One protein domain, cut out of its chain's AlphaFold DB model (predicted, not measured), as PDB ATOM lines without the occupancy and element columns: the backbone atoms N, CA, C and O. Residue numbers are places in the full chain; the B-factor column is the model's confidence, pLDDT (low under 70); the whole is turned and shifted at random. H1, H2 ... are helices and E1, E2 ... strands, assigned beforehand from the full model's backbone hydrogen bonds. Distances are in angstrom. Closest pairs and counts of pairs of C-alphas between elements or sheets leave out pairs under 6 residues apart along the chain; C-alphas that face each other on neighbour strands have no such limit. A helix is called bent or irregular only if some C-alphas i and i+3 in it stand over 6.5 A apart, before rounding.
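AT A GLANCE: This is residues 2 to 66 and 76 to 118 of the 154 residues of an uncharacterized protein of Puccinia graminis f. sp. tritici (UniProt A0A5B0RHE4). A small parallel sheet of three strands, E1, E2 and E3, has the long helix H1 packed on one face and the short helix H4 folded back on the other, giving three layers. H3 runs beside the first part of H1, and H2 lies off the sheet and leads to a cut in the chain. The printed part has 108 residues, with four named helices and three named strands in the order E1, H1, E2, H2, H3, E3, H4; the sheet order is E1, E2, E3, and the class is mixed, helices and strands. The whole is compact, with a radius of gyration of the C-alphas of 14.7 A and spans of 44 by 30 by 30 A.

HOW THE PARTS SIT: In the sheet, E2, residues 47 to 52, is the inner strand, and E1, residues 9 to 14, and E3, residues 105 to 108, are the edge strands. E1 and E2 are parallel at 21 degrees, with N 12 and O 49 within hydrogen-bond range at 2.8 A. E2 and E3 are parallel at 28 degrees, with N 50 and O 107 at 2.8 A. H1, residues 21 to 41, is on the sheet with its residues 27 to 39. E1, H1 and E2 form a strand-helix-strand unit, two parallel neighbour strands with a helix between, and its crossover is right-handed. H4, residues 109 to 115, is on the sheet at a height over the sheet of 8.4 A; it is only just over E3, with 3 of its 7 C-alphas falling on it, and runs along the strands at 14 degrees to E3 on the local plane. H3, residues 88 to 99, is not on the sheet; it touches residues 21 to 28 of H1, the same way at a shallow tilt of 16 degrees, with the closest C-alphas, those of Ala 28 and Leu 97, 6.6 A apart. H2, residues 56 to 62, is not on the sheet and only just touches H3, through residues 94 to 95 of H3, with 3 pairs of C-alphas within 8 A; the closest, those of Val 59 and Arg 95, are 6.4 A apart, and the lines are about perpendicular at 84 degrees. H4 touches no helix. In H2, H3 and H4 every O i to N i+4 pair is within hydrogen-bond range, and in H1 15 of 17 are.

IN THESE COORDINATES: E1 begins at C-alpha 9, (131.728, 162.826, 153.162), and is 15.6 A long; E2 is 16.0 A and E3 10.1 A. H1 is 30.6 A long, from C-alpha 21 at (104.145, 158.973, 148.260), and only just irregular: C-alphas 22 and 25 are 7.0 A apart. H3 is 16.6 A, H2 10.1 A and H4 10.0 A long; H4 ends at C-alpha 115, (131.739, 165.698, 164.862).

THE WHOLE: The C-alphas farthest apart, those of Met 2 and Thr 22, are 47.9 A apart. Residues 67 to 75 are not printed, and C-alphas 66 and 76 are 22.9 A apart across the cut; residues 76 to 87 hold no named element. Of the links that are printed whole, E1 to H1 is short and the others are tight. The mean pLDDT of the printed part is 74.8, and it is under 70 in residues 2 to 6, 55 to 66, 76 to 86 and 110 to 118.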
ATOM      1  N   MET A   2     146.360 169.794 165.786       38.88
ATOM      2  CA  MET A   2     145.919 169.281 164.483       38.88
ATOM      3  C   MET A   2     144.393 169.323 164.442       38.88
ATOM      4  O   MET A   2     143.746 168.705 165.283       38.88
ATOM      5  N   VAL A   3     143.828 170.072 163.496       50.31
ATOM      6  CA  VAL A   3     142.397 170.004 163.183       50.31
ATOM      7  C   VAL A   3     142.111 168.552 162.810       50.31
ATOM      8  O   VAL A   3     142.745 168.040 161.886       50.31
ATOM      9  N   LYS A   4     141.223 167.864 163.541       57.91
ATOM     10  CA  LYS A   4     140.759 166.529 163.136       57.91
ATOM     11  C   LYS A   4     140.232 166.650 161.711       57.91
ATOM     12  O   LYS A   4     139.279 167.386 161.462       57.91
ATOM     13  N   GLN A   5     140.900 165.984 160.777       63.84
ATOM     14  CA  GLN A   5     140.497 166.004 159.383       63.84
ATOM     15  C   GLN A   5     139.125 165.334 159.297       63.84
ATOM     16  O   GLN A   5     138.936 164.236 159.822       63.84
ATOM     17  N   LEU A   6     138.150 166.039 158.724       67.81
ATOM     18  CA  LEU A   6     136.821 165.476 158.530       67.81
ATOM     19  C   LEU A   6     136.925 164.258 157.607       67.81
ATOM     20  O   LEU A   6     137.702 164.309 156.647       67.81
ATOM     21  N   PRO A   7     136.148 163.192 157.874       77.56
ATOM     22  CA  PRO A   7     136.085 162.058 156.967       77.56
ATOM     23  C   PRO A   7     135.645 162.538 155.582       77.56
ATOM     24  O   PRO A   7     134.923 163.535 155.459       77.56
ATOM     25  N   ALA A   8     136.049 161.833 154.526       87.25
ATOM     26  CA  ALA A   8     135.504 162.110 153.202       87.25
ATOM     27  C   ALA A   8     133.994 161.816 153.222       87.25
ATOM     28  O   ALA A   8     133.570 160.682 153.468       87.25
ATOM     29  N   ILE A   9     133.185 162.857 153.005       88.88
ATOM     30  CA  ILE A   9     131.728 162.826 153.162       88.88
ATOM     31  C   ILE A   9     131.050 163.148 151.832       88.88
ATOM     32  O   ILE A   9     131.420 164.108 151.156       88.88
ATOM     33  N   VAL A  10     129.989 162.407 151.508       90.69
ATOM     34  CA  VAL A  10     129.022 162.793 150.472       90.69
ATOM     35  C   VAL A  10     127.829 163.501 151.109       90.69
ATOM     36  O   VAL A  10     127.257 163.025 152.089       90.69
ATOM     37  N   GLY A  11     127.446 164.655 150.566       89.62
ATOM     38  CA  GLY A  11     126.237 165.364 150.977       89.62
ATOM     39  C   GLY A  11     125.014 164.854 150.218       89.62
ATOM     40  O   GLY A  11     124.985 164.902 148.992       89.62
ATOM     41  N   VAL A  12     123.990 164.415 150.944       88.81
ATOM     42  CA  VAL A  12     122.683 164.031 150.403       88.81
ATOM     43  C   VAL A  12     121.649 165.026 150.904       88.81
ATOM     44  O   VAL A  12     121.420 165.148 152.107       88.81
ATOM     45  N   HIS A  13     121.000 165.731 149.984       87.50
ATOM     46  CA  HIS A  13     119.846 166.565 150.303       87.50
ATOM     47  C   HIS A  13     118.579 165.887 149.796       87.50
ATOM     48  O   HIS A  13     118.409 165.699 148.595       87.50
ATOM     49  N   TRP A  14     117.696 165.508 150.716       84.38
ATOM     50  CA  TRP A  14     116.471 164.789 150.403       84.38
ATOM     51  C   TRP A  14     115.258 165.471 151.030       84.38
ATOM     52  O   TRP A  14     115.002 165.360 152.227       84.38
ATOM     53  N   ARG A  15     114.500 166.171 150.184       82.88
ATOM     54  CA  ARG A  15     113.173 166.707 150.503       82.88
ATOM     55  C   ARG A  15     112.119 165.648 150.208       82.88
ATOM     56  O   ARG A  15     112.016 165.200 149.066       82.88
ATOM     57  N   GLN A  16     111.381 165.224 151.222       75.56
ATOM     58  CA  GLN A  16     110.323 164.225 151.092       75.56
ATOM     59  C   GLN A  16     108.970 164.874 150.833       75.56
ATOM     60  O   GLN A  16     108.178 164.316 150.082       75.56
ATOM     61  N   GLU A  17     108.737 166.067 151.386       73.56
ATOM     62  CA  GLU A  17     107.474 166.803 151.269       73.56
ATOM     63  C   GLU A  17     107.058 167.079 149.814       73.56
ATOM     64  O   GLU A  17     105.873 167.183 149.508       73.56
ATOM     65  N   SER A  18     108.031 167.183 148.905       73.38
ATOM     66  CA  SER A  18     107.812 167.449 147.481       73.38
ATOM     67  C   SER A  18     107.644 166.185 146.633       73.38
ATOM     68  O   SER A  18     107.354 166.279 145.436       73.38
ATOM     69  N   LEU A  19     107.826 164.998 147.217       76.50
ATOM     70  CA  LEU A  19     107.735 163.727 146.509       76.50
ATOM     71  C   LEU A  19     106.348 163.105 146.680       76.50
ATOM     72  O   LEU A  19     105.795 163.019 147.769       76.50
ATOM     73  N   GLN A  20     105.800 162.592 145.579       82.69
ATOM     74  CA  GLN A  20     104.594 161.767 145.641       82.69
ATOM     75  C   GLN A  20     104.883 160.498 146.450       82.69
ATOM     76  O   GLN A  20     105.863 159.804 146.170       82.69
ATOM     77  N   ILE A  21     103.992 160.148 147.382       80.19
ATOM     78  CA  ILE A  21     104.145 158.973 148.260       80.19
ATOM     79  C   ILE A  21     104.408 157.694 147.454       80.19
ATOM     80  O   ILE A  21     105.282 156.906 147.796       80.19
ATOM     81  N   THR A  22     103.734 157.527 146.315       84.88
ATOM     82  CA  THR A  22     103.901 156.370 145.419       84.88
ATOM     83  C   THR A  22     105.296 156.262 144.794       84.88
ATOM     84  O   THR A  22     105.701 155.181 144.366       84.88
ATOM     85  N   LYS A  23     106.051 157.364 144.737       86.19
ATOM     86  CA  LYS A  23     107.422 157.415 144.212       86.19
ATOM     87  C   LYS A  23     108.476 157.248 145.302       86.19
ATOM     88  O   LYS A  23     109.585 156.818 144.981       86.19
ATOM     89  N   LEU A  24     108.138 157.530 146.565       82.38
ATOM     90  CA  LEU A  24     109.073 157.456 147.692       82.38
ATOM     91  C   LEU A  24     109.841 156.127 147.765       82.38
ATOM     92  O   LEU A  24     111.063 156.196 147.899       82.38
ATOM     93  N   PRO A  25     109.219 154.937 147.601       84.62
ATOM     94  CA  PRO A  25     109.959 153.677 147.665       84.62
ATOM     95  C   PRO A  25     111.033 153.564 146.580       84.62
ATOM     96  O   PRO A  25     112.160 153.169 146.857       84.62
ATOM     97  N   ARG A  26     110.716 153.976 145.345       87.88
ATOM     98  CA  ARG A  26     111.670 153.923 144.225       87.88
ATOM     99  C   ARG A  26     112.824 154.901 144.428       87.88
ATOM    100  O   ARG A  26     113.972 154.540 144.184       87.88
ATOM    101  N   CYS A  27     112.531 156.115 144.900       87.50
ATOM    102  CA  CYS A  27     113.555 157.107 145.233       87.50
ATOM    103  C   CYS A  27     114.478 156.608 146.353       87.50
ATOM    104  O   CYS A  27     115.693 156.751 146.242       87.50
ATOM    105  N   ALA A  28     113.918 155.970 147.385       86.00
ATOM    106  CA  ALA A  28     114.675 155.383 148.487       86.00
ATOM    107  C   ALA A  28     115.619 154.271 148.008       86.00
ATOM    108  O   ALA A  28     116.815 154.315 148.291       86.00
ATOM    109  N   SER A  29     115.116 153.314 147.222       88.31
ATOM    110  CA  SER A  29     115.949 152.247 146.653       88.31
ATOM    111  C   SER A  29     117.048 152.802 145.745       88.31
ATOM    112  O   SER A  29     118.197 152.377 145.835       88.31
ATOM    113  N   SER A  30     116.719 153.786 144.904       90.81
ATOM    114  CA  SER A  30     117.701 154.443 144.039       90.81
ATOM    115  C   SER A  30     118.788 155.155 144.844       90.81
ATOM    116  O   SER A  30     119.951 155.111 144.449       90.81
ATOM    117  N   LEU A  31     118.435 155.798 145.962       90.25
ATOM    118  CA  LEU A  31     119.403 156.444 146.843       90.25
ATOM    119  C   LEU A  31     120.370 155.420 147.445       90.25
ATOM    120  O   LEU A  31     121.575 155.642 147.388       90.25
ATOM    121  N   LEU A  32     119.865 154.297 147.966       90.56
ATOM    122  CA  LEU A  32     120.707 153.237 148.535       90.56
ATOM    123  C   LEU A  32     121.696 152.687 147.499       90.56
ATOM    124  O   LEU A  32     122.899 152.690 147.739       90.56
ATOM    125  N   LEU A  33     121.204 152.331 146.306       91.88
ATOM    126  CA  LEU A  33     122.051 151.849 145.207       91.88
ATOM    127  C   LEU A  33     123.111 152.879 144.794       91.88
ATOM    128  O   LEU A  33     124.249 152.522 144.497       91.88
ATOM    129  N   THR A  34     122.748 154.163 144.794       93.75
ATOM    130  CA  THR A  34     123.684 155.247 144.473       93.75
ATOM    131  C   THR A  34     124.771 155.368 145.536       93.75
ATOM    132  O   THR A  34     125.940 155.517 145.191       93.75
ATOM    133  N   LEU A  35     124.418 155.280 146.821       92.50
ATOM    134  CA  LEU A  35     125.382 155.344 147.920       92.50
ATOM    135  C   LEU A  35     126.350 154.155 147.904       92.50
ATOM    136  O   LEU A  35     127.555 154.359 148.067       92.50
ATOM    137  N   ASP A  36     125.855 152.947 147.637       92.19
ATOM    138  CA  ASP A  36     126.706 151.762 147.496       92.19
ATOM    139  C   ASP A  36     127.627 151.875 146.277       92.19
ATOM    140  O   ASP A  36     128.833 151.640 146.378       92.19
ATOM    141  N   SER A  37     127.094 152.312 145.131       93.88
ATOM    142  CA  SER A  37     127.912 152.557 143.942       93.88
ATOM    143  C   SER A  37     128.987 153.611 144.201       93.88
ATOM    144  O   SER A  37     130.119 153.436 143.756       93.88
ATOM    145  N   LEU A  38     128.666 154.689 144.922       92.62
ATOM    146  CA  LEU A  38     129.635 155.721 145.287       92.62
ATOM    147  C   LEU A  38     130.725 155.165 146.200       92.62
ATOM    148  O   LEU A  38     131.898 155.440 145.962       92.62
ATOM    149  N   LYS A  39     130.369 154.360 147.204       93.06
ATOM    150  CA  LYS A  39     131.357 153.729 148.087       93.06
ATOM    151  C   LYS A  39     132.281 152.777 147.323       93.06
ATOM    152  O   LYS A  39     133.483 152.769 147.581       93.06
ATOM    153  N   ASN A  40     131.750 152.022 146.365       93.88
ATOM    154  CA  ASN A  40     132.550 151.119 145.536       93.88
ATOM    155  C   ASN A  40     133.504 151.881 144.605       93.88
ATOM    156  O   ASN A  40     134.669 151.509 144.485       93.88
ATOM    157  N   SER A  41     133.033 152.965 143.981       94.62
ATOM    158  CA  SER A  41     133.853 153.802 143.094       94.62
ATOM    159  C   SER A  41     134.877 154.651 143.847       94.62
ATOM    160  O   SER A  41     135.946 154.948 143.317       94.62
ATOM    161  N   TYR A  42     134.564 155.036 145.085       93.88
ATOM    162  CA  TYR A  42     135.411 155.863 145.937       93.88
ATOM    163  C   TYR A  42     135.592 155.192 147.303       93.88
ATOM    164  O   TYR A  42     134.950 155.592 148.277       93.88
ATOM    165  N   PRO A  43     136.490 154.195 147.427       93.06
ATOM    166  CA  PRO A  43     136.695 153.480 148.688       93.06
ATOM    167  C   PRO A  43     137.127 154.377 149.854       93.06
ATOM    168  O   PRO A  43     136.864 154.033 151.007       93.06
ATOM    169  N   SER A  44     137.737 155.533 149.565       91.00
ATOM    170  CA  SER A  44     138.090 156.564 150.548       91.00
ATOM    171  C   SER A  44     136.886 157.315 151.123       91.00
ATOM    172  O   SER A  44     137.044 158.005 152.120       91.00
ATOM    173  N   LEU A  45     135.692 157.195 150.529       91.38
ATOM    174  CA  LEU A  45     134.464 157.777 151.062       91.38
ATOM    175  C   LEU A  45     134.076 157.054 152.355       91.38
ATOM    176  O   LEU A  45     133.855 155.845 152.360       91.38
ATOM    177  N   GLU A  46     133.985 157.779 153.459       90.62
ATOM    178  CA  GLU A  46     133.764 157.194 154.786       90.62
ATOM    179  C   GLU A  46     132.326 157.385 155.272       90.62
ATOM    180  O   GLU A  46     131.806 156.570 156.041       90.62
ATOM    181  N   ALA A  47     131.669 158.457 154.830       89.94
ATOM    182  CA  ALA A  47     130.385 158.853 155.377       89.94
ATOM    183  C   ALA A  47     129.447 159.522 154.366       89.94
ATOM    184  O   ALA A  47     129.865 160.069 153.347       89.94
ATOM    185  N   ALA A  48     128.159 159.517 154.701       90.19
ATOM    186  CA  ALA A  48     127.109 160.259 154.021       90.19
ATOM    187  C   ALA A  48     126.425 161.202 155.017       90.19
ATOM    188  O   ALA A  48     125.985 160.774 156.082       90.19
ATOM    189  N   HIS A  49     126.316 162.484 154.676       88.81
ATOM    190  CA  HIS A  49     125.537 163.452 155.438       88.81
ATOM    191  C   HIS A  49     124.151 163.617 154.812       88.81
ATOM    192  O   HIS A  49     124.038 164.132 153.702       88.81
ATOM    193  N   LEU A  50     123.101 163.214 155.528       86.44
ATOM    194  CA  LEU A  50     121.714 163.316 155.093       86.44
ATOM    195  C   LEU A  50     121.041 164.560 155.685       86.44
ATOM    196  O   LEU A  50     120.735 164.631 156.878       86.44
ATOM    197  N   SER A  51     120.766 165.525 154.813       85.69
ATOM    198  CA  SER A  51     119.921 166.685 155.077       85.69
ATOM    199  C   SER A  51     118.507 166.395 154.580       85.69
ATOM    200  O   SER A  51     118.308 166.172 153.387       85.69
ATOM    201  N   THR A  52     117.525 166.382 155.478       80.25
ATOM    202  CA  THR A  52     116.124 166.106 155.141       80.25
ATOM    203  C   THR A  52     115.171 166.945 155.986       80.25
ATOM    204  O   THR A  52     115.510 167.379 157.085       80.25
ATOM    205  N   ASP A  53     113.985 167.178 155.439       75.62
ATOM    206  CA  ASP A  53     112.811 167.759 156.095       75.62
ATOM    207  C   ASP A  53     112.158 166.807 157.118       75.62
ATOM    208  O   ASP A  53     111.385 167.239 157.972       75.62
ATOM    209  N   TYR A  54     112.499 165.516 157.086       72.62
ATOM    210  CA  TYR A  54     111.985 164.513 158.013       72.62
ATOM    211  C   TYR A  54     112.711 164.501 159.375       72.62
ATOM    212  O   TYR A  54     113.938 164.599 159.469       72.62
ATOM    213  N   LEU A  55     111.965 164.298 160.467       69.31
ATOM    214  CA  LEU A  55     112.504 164.234 161.834       69.31
ATOM    215  C   LEU A  55     113.209 162.891 162.134       69.31
ATOM    216  O   LEU A  55     112.741 162.078 162.930       69.31
ATOM    217  N   ILE A  56     114.393 162.669 161.548       64.81
ATOM    218  CA  ILE A  56     115.166 161.411 161.687       64.81
ATOM    219  C   ILE A  56     115.448 161.029 163.153       64.81
ATOM    220  O   ILE A  56     115.384 159.850 163.501       64.81
ATOM    221  N   LYS A  57     115.728 162.004 164.032       62.47
ATOM    222  CA  LYS A  57     116.022 161.746 165.457       62.47
ATOM    223  C   LYS A  57     114.911 160.963 166.164       62.47
ATOM    224  O   LYS A  57     115.203 160.213 167.088       62.47
ATOM    225  N   GLN A  58     113.660 161.128 165.740       60.34
ATOM    226  CA  GLN A  58     112.528 160.419 166.333       60.34
ATOM    227  C   GLN A  58     112.558 158.931 165.970       60.34
ATOM    228  O   GLN A  58     112.426 158.094 166.852       60.34
ATOM    229  N   VAL A  59     112.864 158.596 164.713       60.44
ATOM    230  CA  VAL A  59     112.971 157.199 164.260       60.44
ATOM    231  C   VAL A  59     114.100 156.452 164.960       60.44
ATOM    232  O   VAL A  59     113.907 155.325 165.410       60.44
ATOM    233  N   LEU A  60     115.272 157.079 165.082       60.75
ATOM    234  CA  LEU A  60     116.415 156.454 165.752       60.75
ATOM    235  C   LEU A  60     116.137 156.206 167.244       60.75
ATOM    236  O   LEU A  60     116.563 155.189 167.784       60.75
ATOM    237  N   ASN A  61     115.380 157.096 167.895       55.59
ATOM    238  CA  ASN A  61     114.983 156.930 169.292       55.59
ATOM    239  C   ASN A  61     113.854 155.898 169.466       55.59
ATOM    240  O   ASN A  61     113.882 155.139 170.434       55.59
ATOM    241  N   ASP A  62     112.902 155.807 168.534       51.66
ATOM    242  CA  ASP A  62     111.819 154.814 168.584       51.66
ATOM    243  C   ASP A  62     112.352 153.376 168.485       51.66
ATOM    244  O   ASP A  62     111.857 152.485 169.172       51.66
ATOM    245  N   HIS A  63     113.434 153.146 167.735       47.09
ATOM    246  CA  HIS A  63     114.112 151.842 167.699       47.09
ATOM    247  C   HIS A  63     114.735 151.422 169.043       47.09
ATOM    248  O   HIS A  63     114.958 150.232 169.257       47.09
ATOM    249  N   THR A  64     114.978 152.359 169.967       44.16
ATOM    250  CA  THR A  64     115.453 152.042 171.330       44.16
ATOM    251  C   THR A  64     114.319 151.805 172.331       44.16
ATOM    252  O   THR A  64     114.575 151.373 173.455       44.16
ATOM    253  N   ARG A  65     113.060 152.050 171.946       39.78
ATOM    254  CA  ARG A  65     111.886 151.845 172.800       39.78
ATOM    255  C   ARG A  65     110.965 150.809 172.172       39.78
ATOM    256  O   ARG A  65     109.983 151.136 171.512       39.78
ATOM    257  N   MET A  66     111.260 149.535 172.431       38.03
ATOM    258  CA  MET A  66     110.251 148.484 172.316       38.03
ATOM    259  C   MET A  66     109.059 148.841 173.215       38.03
ATOM    260  O   MET A  66     109.137 148.703 174.430       38.03
ATOM    261  N   LYS A  76     109.003 169.739 167.818       44.53
ATOM    262  CA  LYS A  76     109.761 170.849 167.225       44.53
ATOM    263  C   LYS A  76     110.570 170.358 166.023       44.53
ATOM    264  O   LYS A  76     111.544 169.627 166.186       44.53
ATOM    265  N   ALA A  77     110.159 170.765 164.823       47.12
ATOM    266  CA  ALA A  77     110.911 170.539 163.591       47.12
ATOM    267  C   ALA A  77     112.320 171.161 163.693       47.12
ATOM    268  O   ALA A  77     112.474 172.283 164.179       47.12
ATOM    269  N   HIS A  78     113.358 170.439 163.252       48.44
ATOM    270  CA  HIS A  78     114.750 170.922 163.287       48.44
ATOM    271  C   HIS A  78     115.056 171.977 162.212       48.44
ATOM    272  O   HIS A  78     116.055 172.684 162.311       48.44
ATOM    273  N   SER A  79     114.167 172.128 161.237       41.94
ATOM    274  CA  SER A  79     114.127 173.240 160.300       41.94
ATOM    275  C   SER A  79     112.753 173.892 160.411       41.94
ATOM    276  O   SER A  79     111.746 173.192 160.444       41.94
ATOM    277  N   GLY A  80     112.668 175.224 160.408       41.38
ATOM    278  CA  GLY A  80     111.390 175.956 160.329       41.38
ATOM    279  C   GLY A  80     110.584 175.705 159.040       41.38
ATOM    280  O   GLY A  80     109.663 176.451 158.733       41.38
ATOM    281  N   THR A  81     110.934 174.678 158.263       44.53
ATOM    282  CA  THR A  81     110.246 174.225 157.056       44.53
ATOM    283  C   THR A  81     109.348 173.035 157.400       44.53
ATOM    284  O   THR A  81     109.796 171.906 157.534       44.53
ATOM    285  N   PHE A  82     108.084 173.386 157.640       50.38
ATOM    286  CA  PHE A  82     106.846 172.656 157.363       50.38
ATOM    287  C   PHE A  82     106.809 171.126 157.541       50.38
ATOM    288  O   PHE A  82     106.984 170.349 156.618       50.38
ATOM    289  N   TYR A  83     106.333 170.710 158.716       53.31
ATOM    290  CA  TYR A  83     105.910 169.338 159.028       53.31
ATOM    291  C   TYR A  83     104.496 168.981 158.516       53.31
ATOM    292  O   TYR A  83     103.930 167.960 158.894       53.31
ATOM    293  N   LYS A  84     103.859 169.848 157.713       55.69
ATOM    294  CA  LYS A  84     102.400 169.795 157.482       55.69
ATOM    295  C   LYS A  84     101.925 168.598 156.642       55.69
ATOM    296  O   LYS A  84     100.729 168.335 156.640       55.69
ATOM    297  N   LEU A  85     102.817 167.900 155.935       61.81
ATOM    298  CA  LEU A  85     102.455 166.870 154.945       61.81
ATOM    299  C   LEU A  85     103.123 165.501 155.172       61.81
ATOM    300  O   LEU A  85     102.964 164.601 154.347       61.81
ATOM    301  N   ILE A  86     103.843 165.310 156.280       69.38
ATOM    302  CA  ILE A  86     104.452 164.013 156.601       69.38
ATOM    303  C   ILE A  86     103.356 163.051 157.080       69.38
ATOM    304  O   ILE A  86     102.753 163.236 158.134       69.38
ATOM    305  N   THR A  87     103.085 162.024 156.276       74.31
ATOM    306  CA  THR A  87     102.070 160.991 156.548       74.31
ATOM    307  C   THR A  87     102.685 159.744 157.209       74.31
ATOM    308  O   THR A  87     103.907 159.565 157.179       74.31
ATOM    309  N   PRO A  88     101.873 158.817 157.755       75.50
ATOM    310  CA  PRO A  88     102.361 157.523 158.250       75.50
ATOM    311  C   PRO A  88     103.191 156.725 157.230       75.50
ATOM    312  O   PRO A  88     104.137 156.036 157.617       75.50
ATOM    313  N   ASP A  89     102.904 156.866 155.935       75.19
ATOM    314  CA  ASP A  89     103.661 156.202 154.867       75.19
ATOM    315  C   ASP A  89     105.088 156.748 154.747       75.19
ATOM    316  O   ASP A  89     106.031 155.977 154.562       75.19
ATOM    317  N   HIS A  90     105.272 158.060 154.939       77.25
ATOM    318  CA  HIS A  90     106.602 158.671 155.006       77.25
ATOM    319  C   HIS A  90     107.395 158.098 156.185       77.25
ATOM    320  O   HIS A  90     108.557 157.722 156.035       77.25
ATOM    321  N   HIS A  91     106.746 157.955 157.347       76.44
ATOM    322  CA  HIS A  91     107.366 157.362 158.533       76.44
ATOM    323  C   HIS A  91     107.770 155.899 158.321       76.44
ATOM    324  O   HIS A  91     108.873 155.500 158.702       76.44
ATOM    325  N   SER A  92     106.889 155.096 157.721       77.31
ATOM    326  CA  SER A  92     107.163 153.692 157.397       77.31
ATOM    327  C   SER A  92     108.346 153.565 156.435       77.31
ATOM    328  O   SER A  92     109.284 152.810 156.694       77.31
ATOM    329  N   MET A  93     108.357 154.379 155.375       80.31
ATOM    330  CA  MET A  93     109.444 154.393 154.403       80.31
ATOM    331  C   MET A  93     110.774 154.786 155.052       80.31
ATOM    332  O   MET A  93     111.766 154.084 154.871       80.31
ATOM    333  N   MET A  94     110.797 155.854 155.850       76.88
ATOM    334  CA  MET A  94     112.031 156.322 156.480       76.88
ATOM    335  C   MET A  94     112.587 155.351 157.510       76.88
ATOM    336  O   MET A  94     113.802 155.186 157.581       76.88
ATOM    337  N   ARG A  95     111.724 154.665 158.271       77.88
ATOM    338  CA  ARG A  95     112.152 153.548 159.127       77.88
ATOM    339  C   ARG A  95     112.811 152.453 158.310       77.88
ATOM    340  O   ARG A  95     113.920 152.042 158.638       77.88
ATOM    341  N   ASN A  96     112.162 152.038 157.223       78.56
ATOM    342  CA  ASN A  96     112.714 151.016 156.349       78.56
ATOM    343  C   ASN A  96     114.076 151.463 155.823       78.56
ATOM    344  O   ASN A  96     115.054 150.773 156.075       78.56
ATOM    345  N   LEU A  97     114.187 152.635 155.197       81.00
ATOM    346  CA  LEU A  97     115.458 153.142 154.679       81.00
ATOM    347  C   LEU A  97     116.559 153.194 155.752       81.00
ATOM    348  O   LEU A  97     117.648 152.689 155.510       81.00
ATOM    349  N   LEU A  98     116.286 153.764 156.929       77.25
ATOM    350  CA  LEU A  98     117.286 153.891 157.997       77.25
ATOM    351  C   LEU A  98     117.689 152.542 158.613       77.25
ATOM    352  O   LEU A  98     118.755 152.453 159.215       77.25
ATOM    353  N   SER A  99     116.859 151.508 158.462       81.25
ATOM    354  CA  SER A  99     117.191 150.136 158.856       81.25
ATOM    355  C   SER A  99     117.998 149.366 157.804       81.25
ATOM    356  O   SER A  99     118.566 148.326 158.133       81.25
ATOM    357  N   HIS A 100     118.070 149.851 156.554       82.56
ATOM    358  CA  HIS A 100     118.890 149.194 155.538       82.56
ATOM    359  C   HIS A 100     120.372 149.419 155.854       82.56
ATOM    360  O   HIS A 100     120.789 150.565 156.055       82.56
ATOM    361  N   PRO A 101     121.183 148.351 155.883       81.50
ATOM    362  CA  PRO A 101     122.611 148.492 156.091       81.50
ATOM    363  C   PRO A 101     123.213 149.262 154.917       81.50
ATOM    364  O   PRO A 101     122.984 148.926 153.758       81.50
ATOM    365  N   ILE A 102     123.996 150.288 155.232       84.31
ATOM    366  CA  ILE A 102     124.782 151.048 154.263       84.31
ATOM    367  C   ILE A 102     126.249 151.003 154.669       84.31
ATOM    368  O   ILE A 102     126.589 151.090 155.849       84.31
ATOM    369  N   SER A 103     127.128 150.894 153.676       86.75
ATOM    370  CA  SER A 103     128.582 150.806 153.888       86.75
ATOM    371  C   SER A 103     129.223 152.139 154.313       86.75
ATOM    372  O   SER A 103     130.418 152.196 154.597       86.75
ATOM    373  N   LEU A 104     128.438 153.220 154.327       88.38
ATOM    374  CA  LEU A 104     128.840 154.566 154.722       88.38
ATOM    375  C   LEU A 104     128.270 154.907 156.096       88.38
ATOM    376  O   LEU A 104     127.094 154.659 156.369       88.38
ATOM    377  N   LYS A 105     129.070 155.565 156.940       88.00
ATOM    378  CA  LYS A 105     128.557 156.116 158.197       88.00
ATOM    379  C   LYS A 105     127.553 157.232 157.900       88.00
ATOM    380  O   LYS A 105     127.879 158.186 157.197       88.00
ATOM    381  N   LEU A 106     126.350 157.137 158.457       83.06
ATOM    382  CA  LEU A 106     125.324 158.162 158.279       83.06
ATOM    383  C   LEU A 106     125.478 159.277 159.317       83.06
ATOM    384  O   LEU A 106     125.450 159.024 160.522       83.06
ATOM    385  N   PHE A 107     125.574 160.515 158.846       81.50
ATOM    386  CA  PHE A 107     125.462 161.714 159.665       81.50
ATOM    387  C   PHE A 107     124.178 162.462 159.321       81.50
ATOM    388  O   PHE A 107     123.882 162.723 158.161       81.50
ATOM    389  N   ILE A 108     123.434 162.866 160.339       79.62
ATOM    390  CA  ILE A 108     122.410 163.910 160.242       79.62
ATOM    391  C   ILE A 108     122.980 165.234 160.755       79.62
ATOM    392  O   ILE A 108     123.992 165.233 161.456       79.62
ATOM    393  N   PHE A 109     122.307 166.352 160.477       71.81
ATOM    394  CA  PHE A 109     122.786 167.699 160.820       71.81
ATOM    395  C   PHE A 109     123.390 167.814 162.232       71.81
ATOM    396  O   PHE A 109     124.529 168.235 162.390       71.81
ATOM    397  N   ASN A 110     122.665 167.364 163.261       66.38
ATOM    398  CA  ASN A 110     123.139 167.466 164.644       66.38
ATOM    399  C   ASN A 110     124.366 166.583 164.921       66.38
ATOM    400  O   ASN A 110     125.309 167.037 165.545       66.38
ATOM    401  N   THR A 111     124.392 165.350 164.406       69.38
ATOM    402  CA  THR A 111     125.558 164.470 164.583       69.38
ATOM    403  C   THR A 111     126.769 164.960 163.796       69.38
ATOM    404  O   THR A 111     127.894 164.733 164.219       69.38
ATOM    405  N   LEU A 112     126.546 165.637 162.660       68.56
ATOM    406  CA  LEU A 112     127.622 166.278 161.916       68.56
ATOM    407  C   LEU A 112     128.202 167.433 162.738       68.56
ATOM    408  O   LEU A 112     129.418 167.506 162.870       68.56
ATOM    409  N   LEU A 113     127.355 168.282 163.331       66.81
ATOM    410  CA  LEU A 113     127.802 169.352 164.228       66.81
ATOM    411  C   LEU A 113     128.611 168.820 165.413       66.81
ATOM    412  O   LEU A 113     129.652 169.390 165.709       66.81
ATOM    413  N   ASP A 114     128.194 167.711 166.027       67.06
ATOM    414  CA  ASP A 114     128.934 167.093 167.138       67.06
ATOM    415  C   ASP A 114     130.311 166.548 166.701       67.06
ATOM    416  O   ASP A 114     131.243 166.472 167.501       67.06
ATOM    417  N   THR A 115     130.452 166.146 165.431       64.94
ATOM    418  CA  THR A 115     131.739 165.698 164.862       64.94
ATOM    419  C   THR A 115     132.604 166.816 164.305       64.94
ATOM    420  O   THR A 115     133.822 166.653 164.202       64.94
ATOM    421  N   LEU A 116     131.991 167.930 163.918       64.75
ATOM    422  CA  LEU A 116     132.708 169.128 163.540       64.75
ATOM    423  C   LEU A 116     133.295 169.687 164.827       64.75
ATOM    424  O   LEU A 116     132.560 170.140 165.698       64.75
ATOM    425  N   ASP A 117     134.621 169.658 164.942       59.12
ATOM    426  CA  ASP A 117     135.339 170.372 165.995       59.12
ATOM    427  C   ASP A 117     135.149 171.875 165.740       59.12
ATOM    428  O   ASP A 117     135.990 172.561 165.150       59.12
ATOM    429  N   CYS A 118     133.960 172.373 166.091       56.41
ATOM    430  CA  CYS A 118     133.571 173.769 166.036       56.41
ATOM    431  C   CYS A 118     134.274 174.475 167.191       56.41
ATOM    432  O   CYS A 118     133.639 175.011 168.098       56.41
TER     433      CYS A 118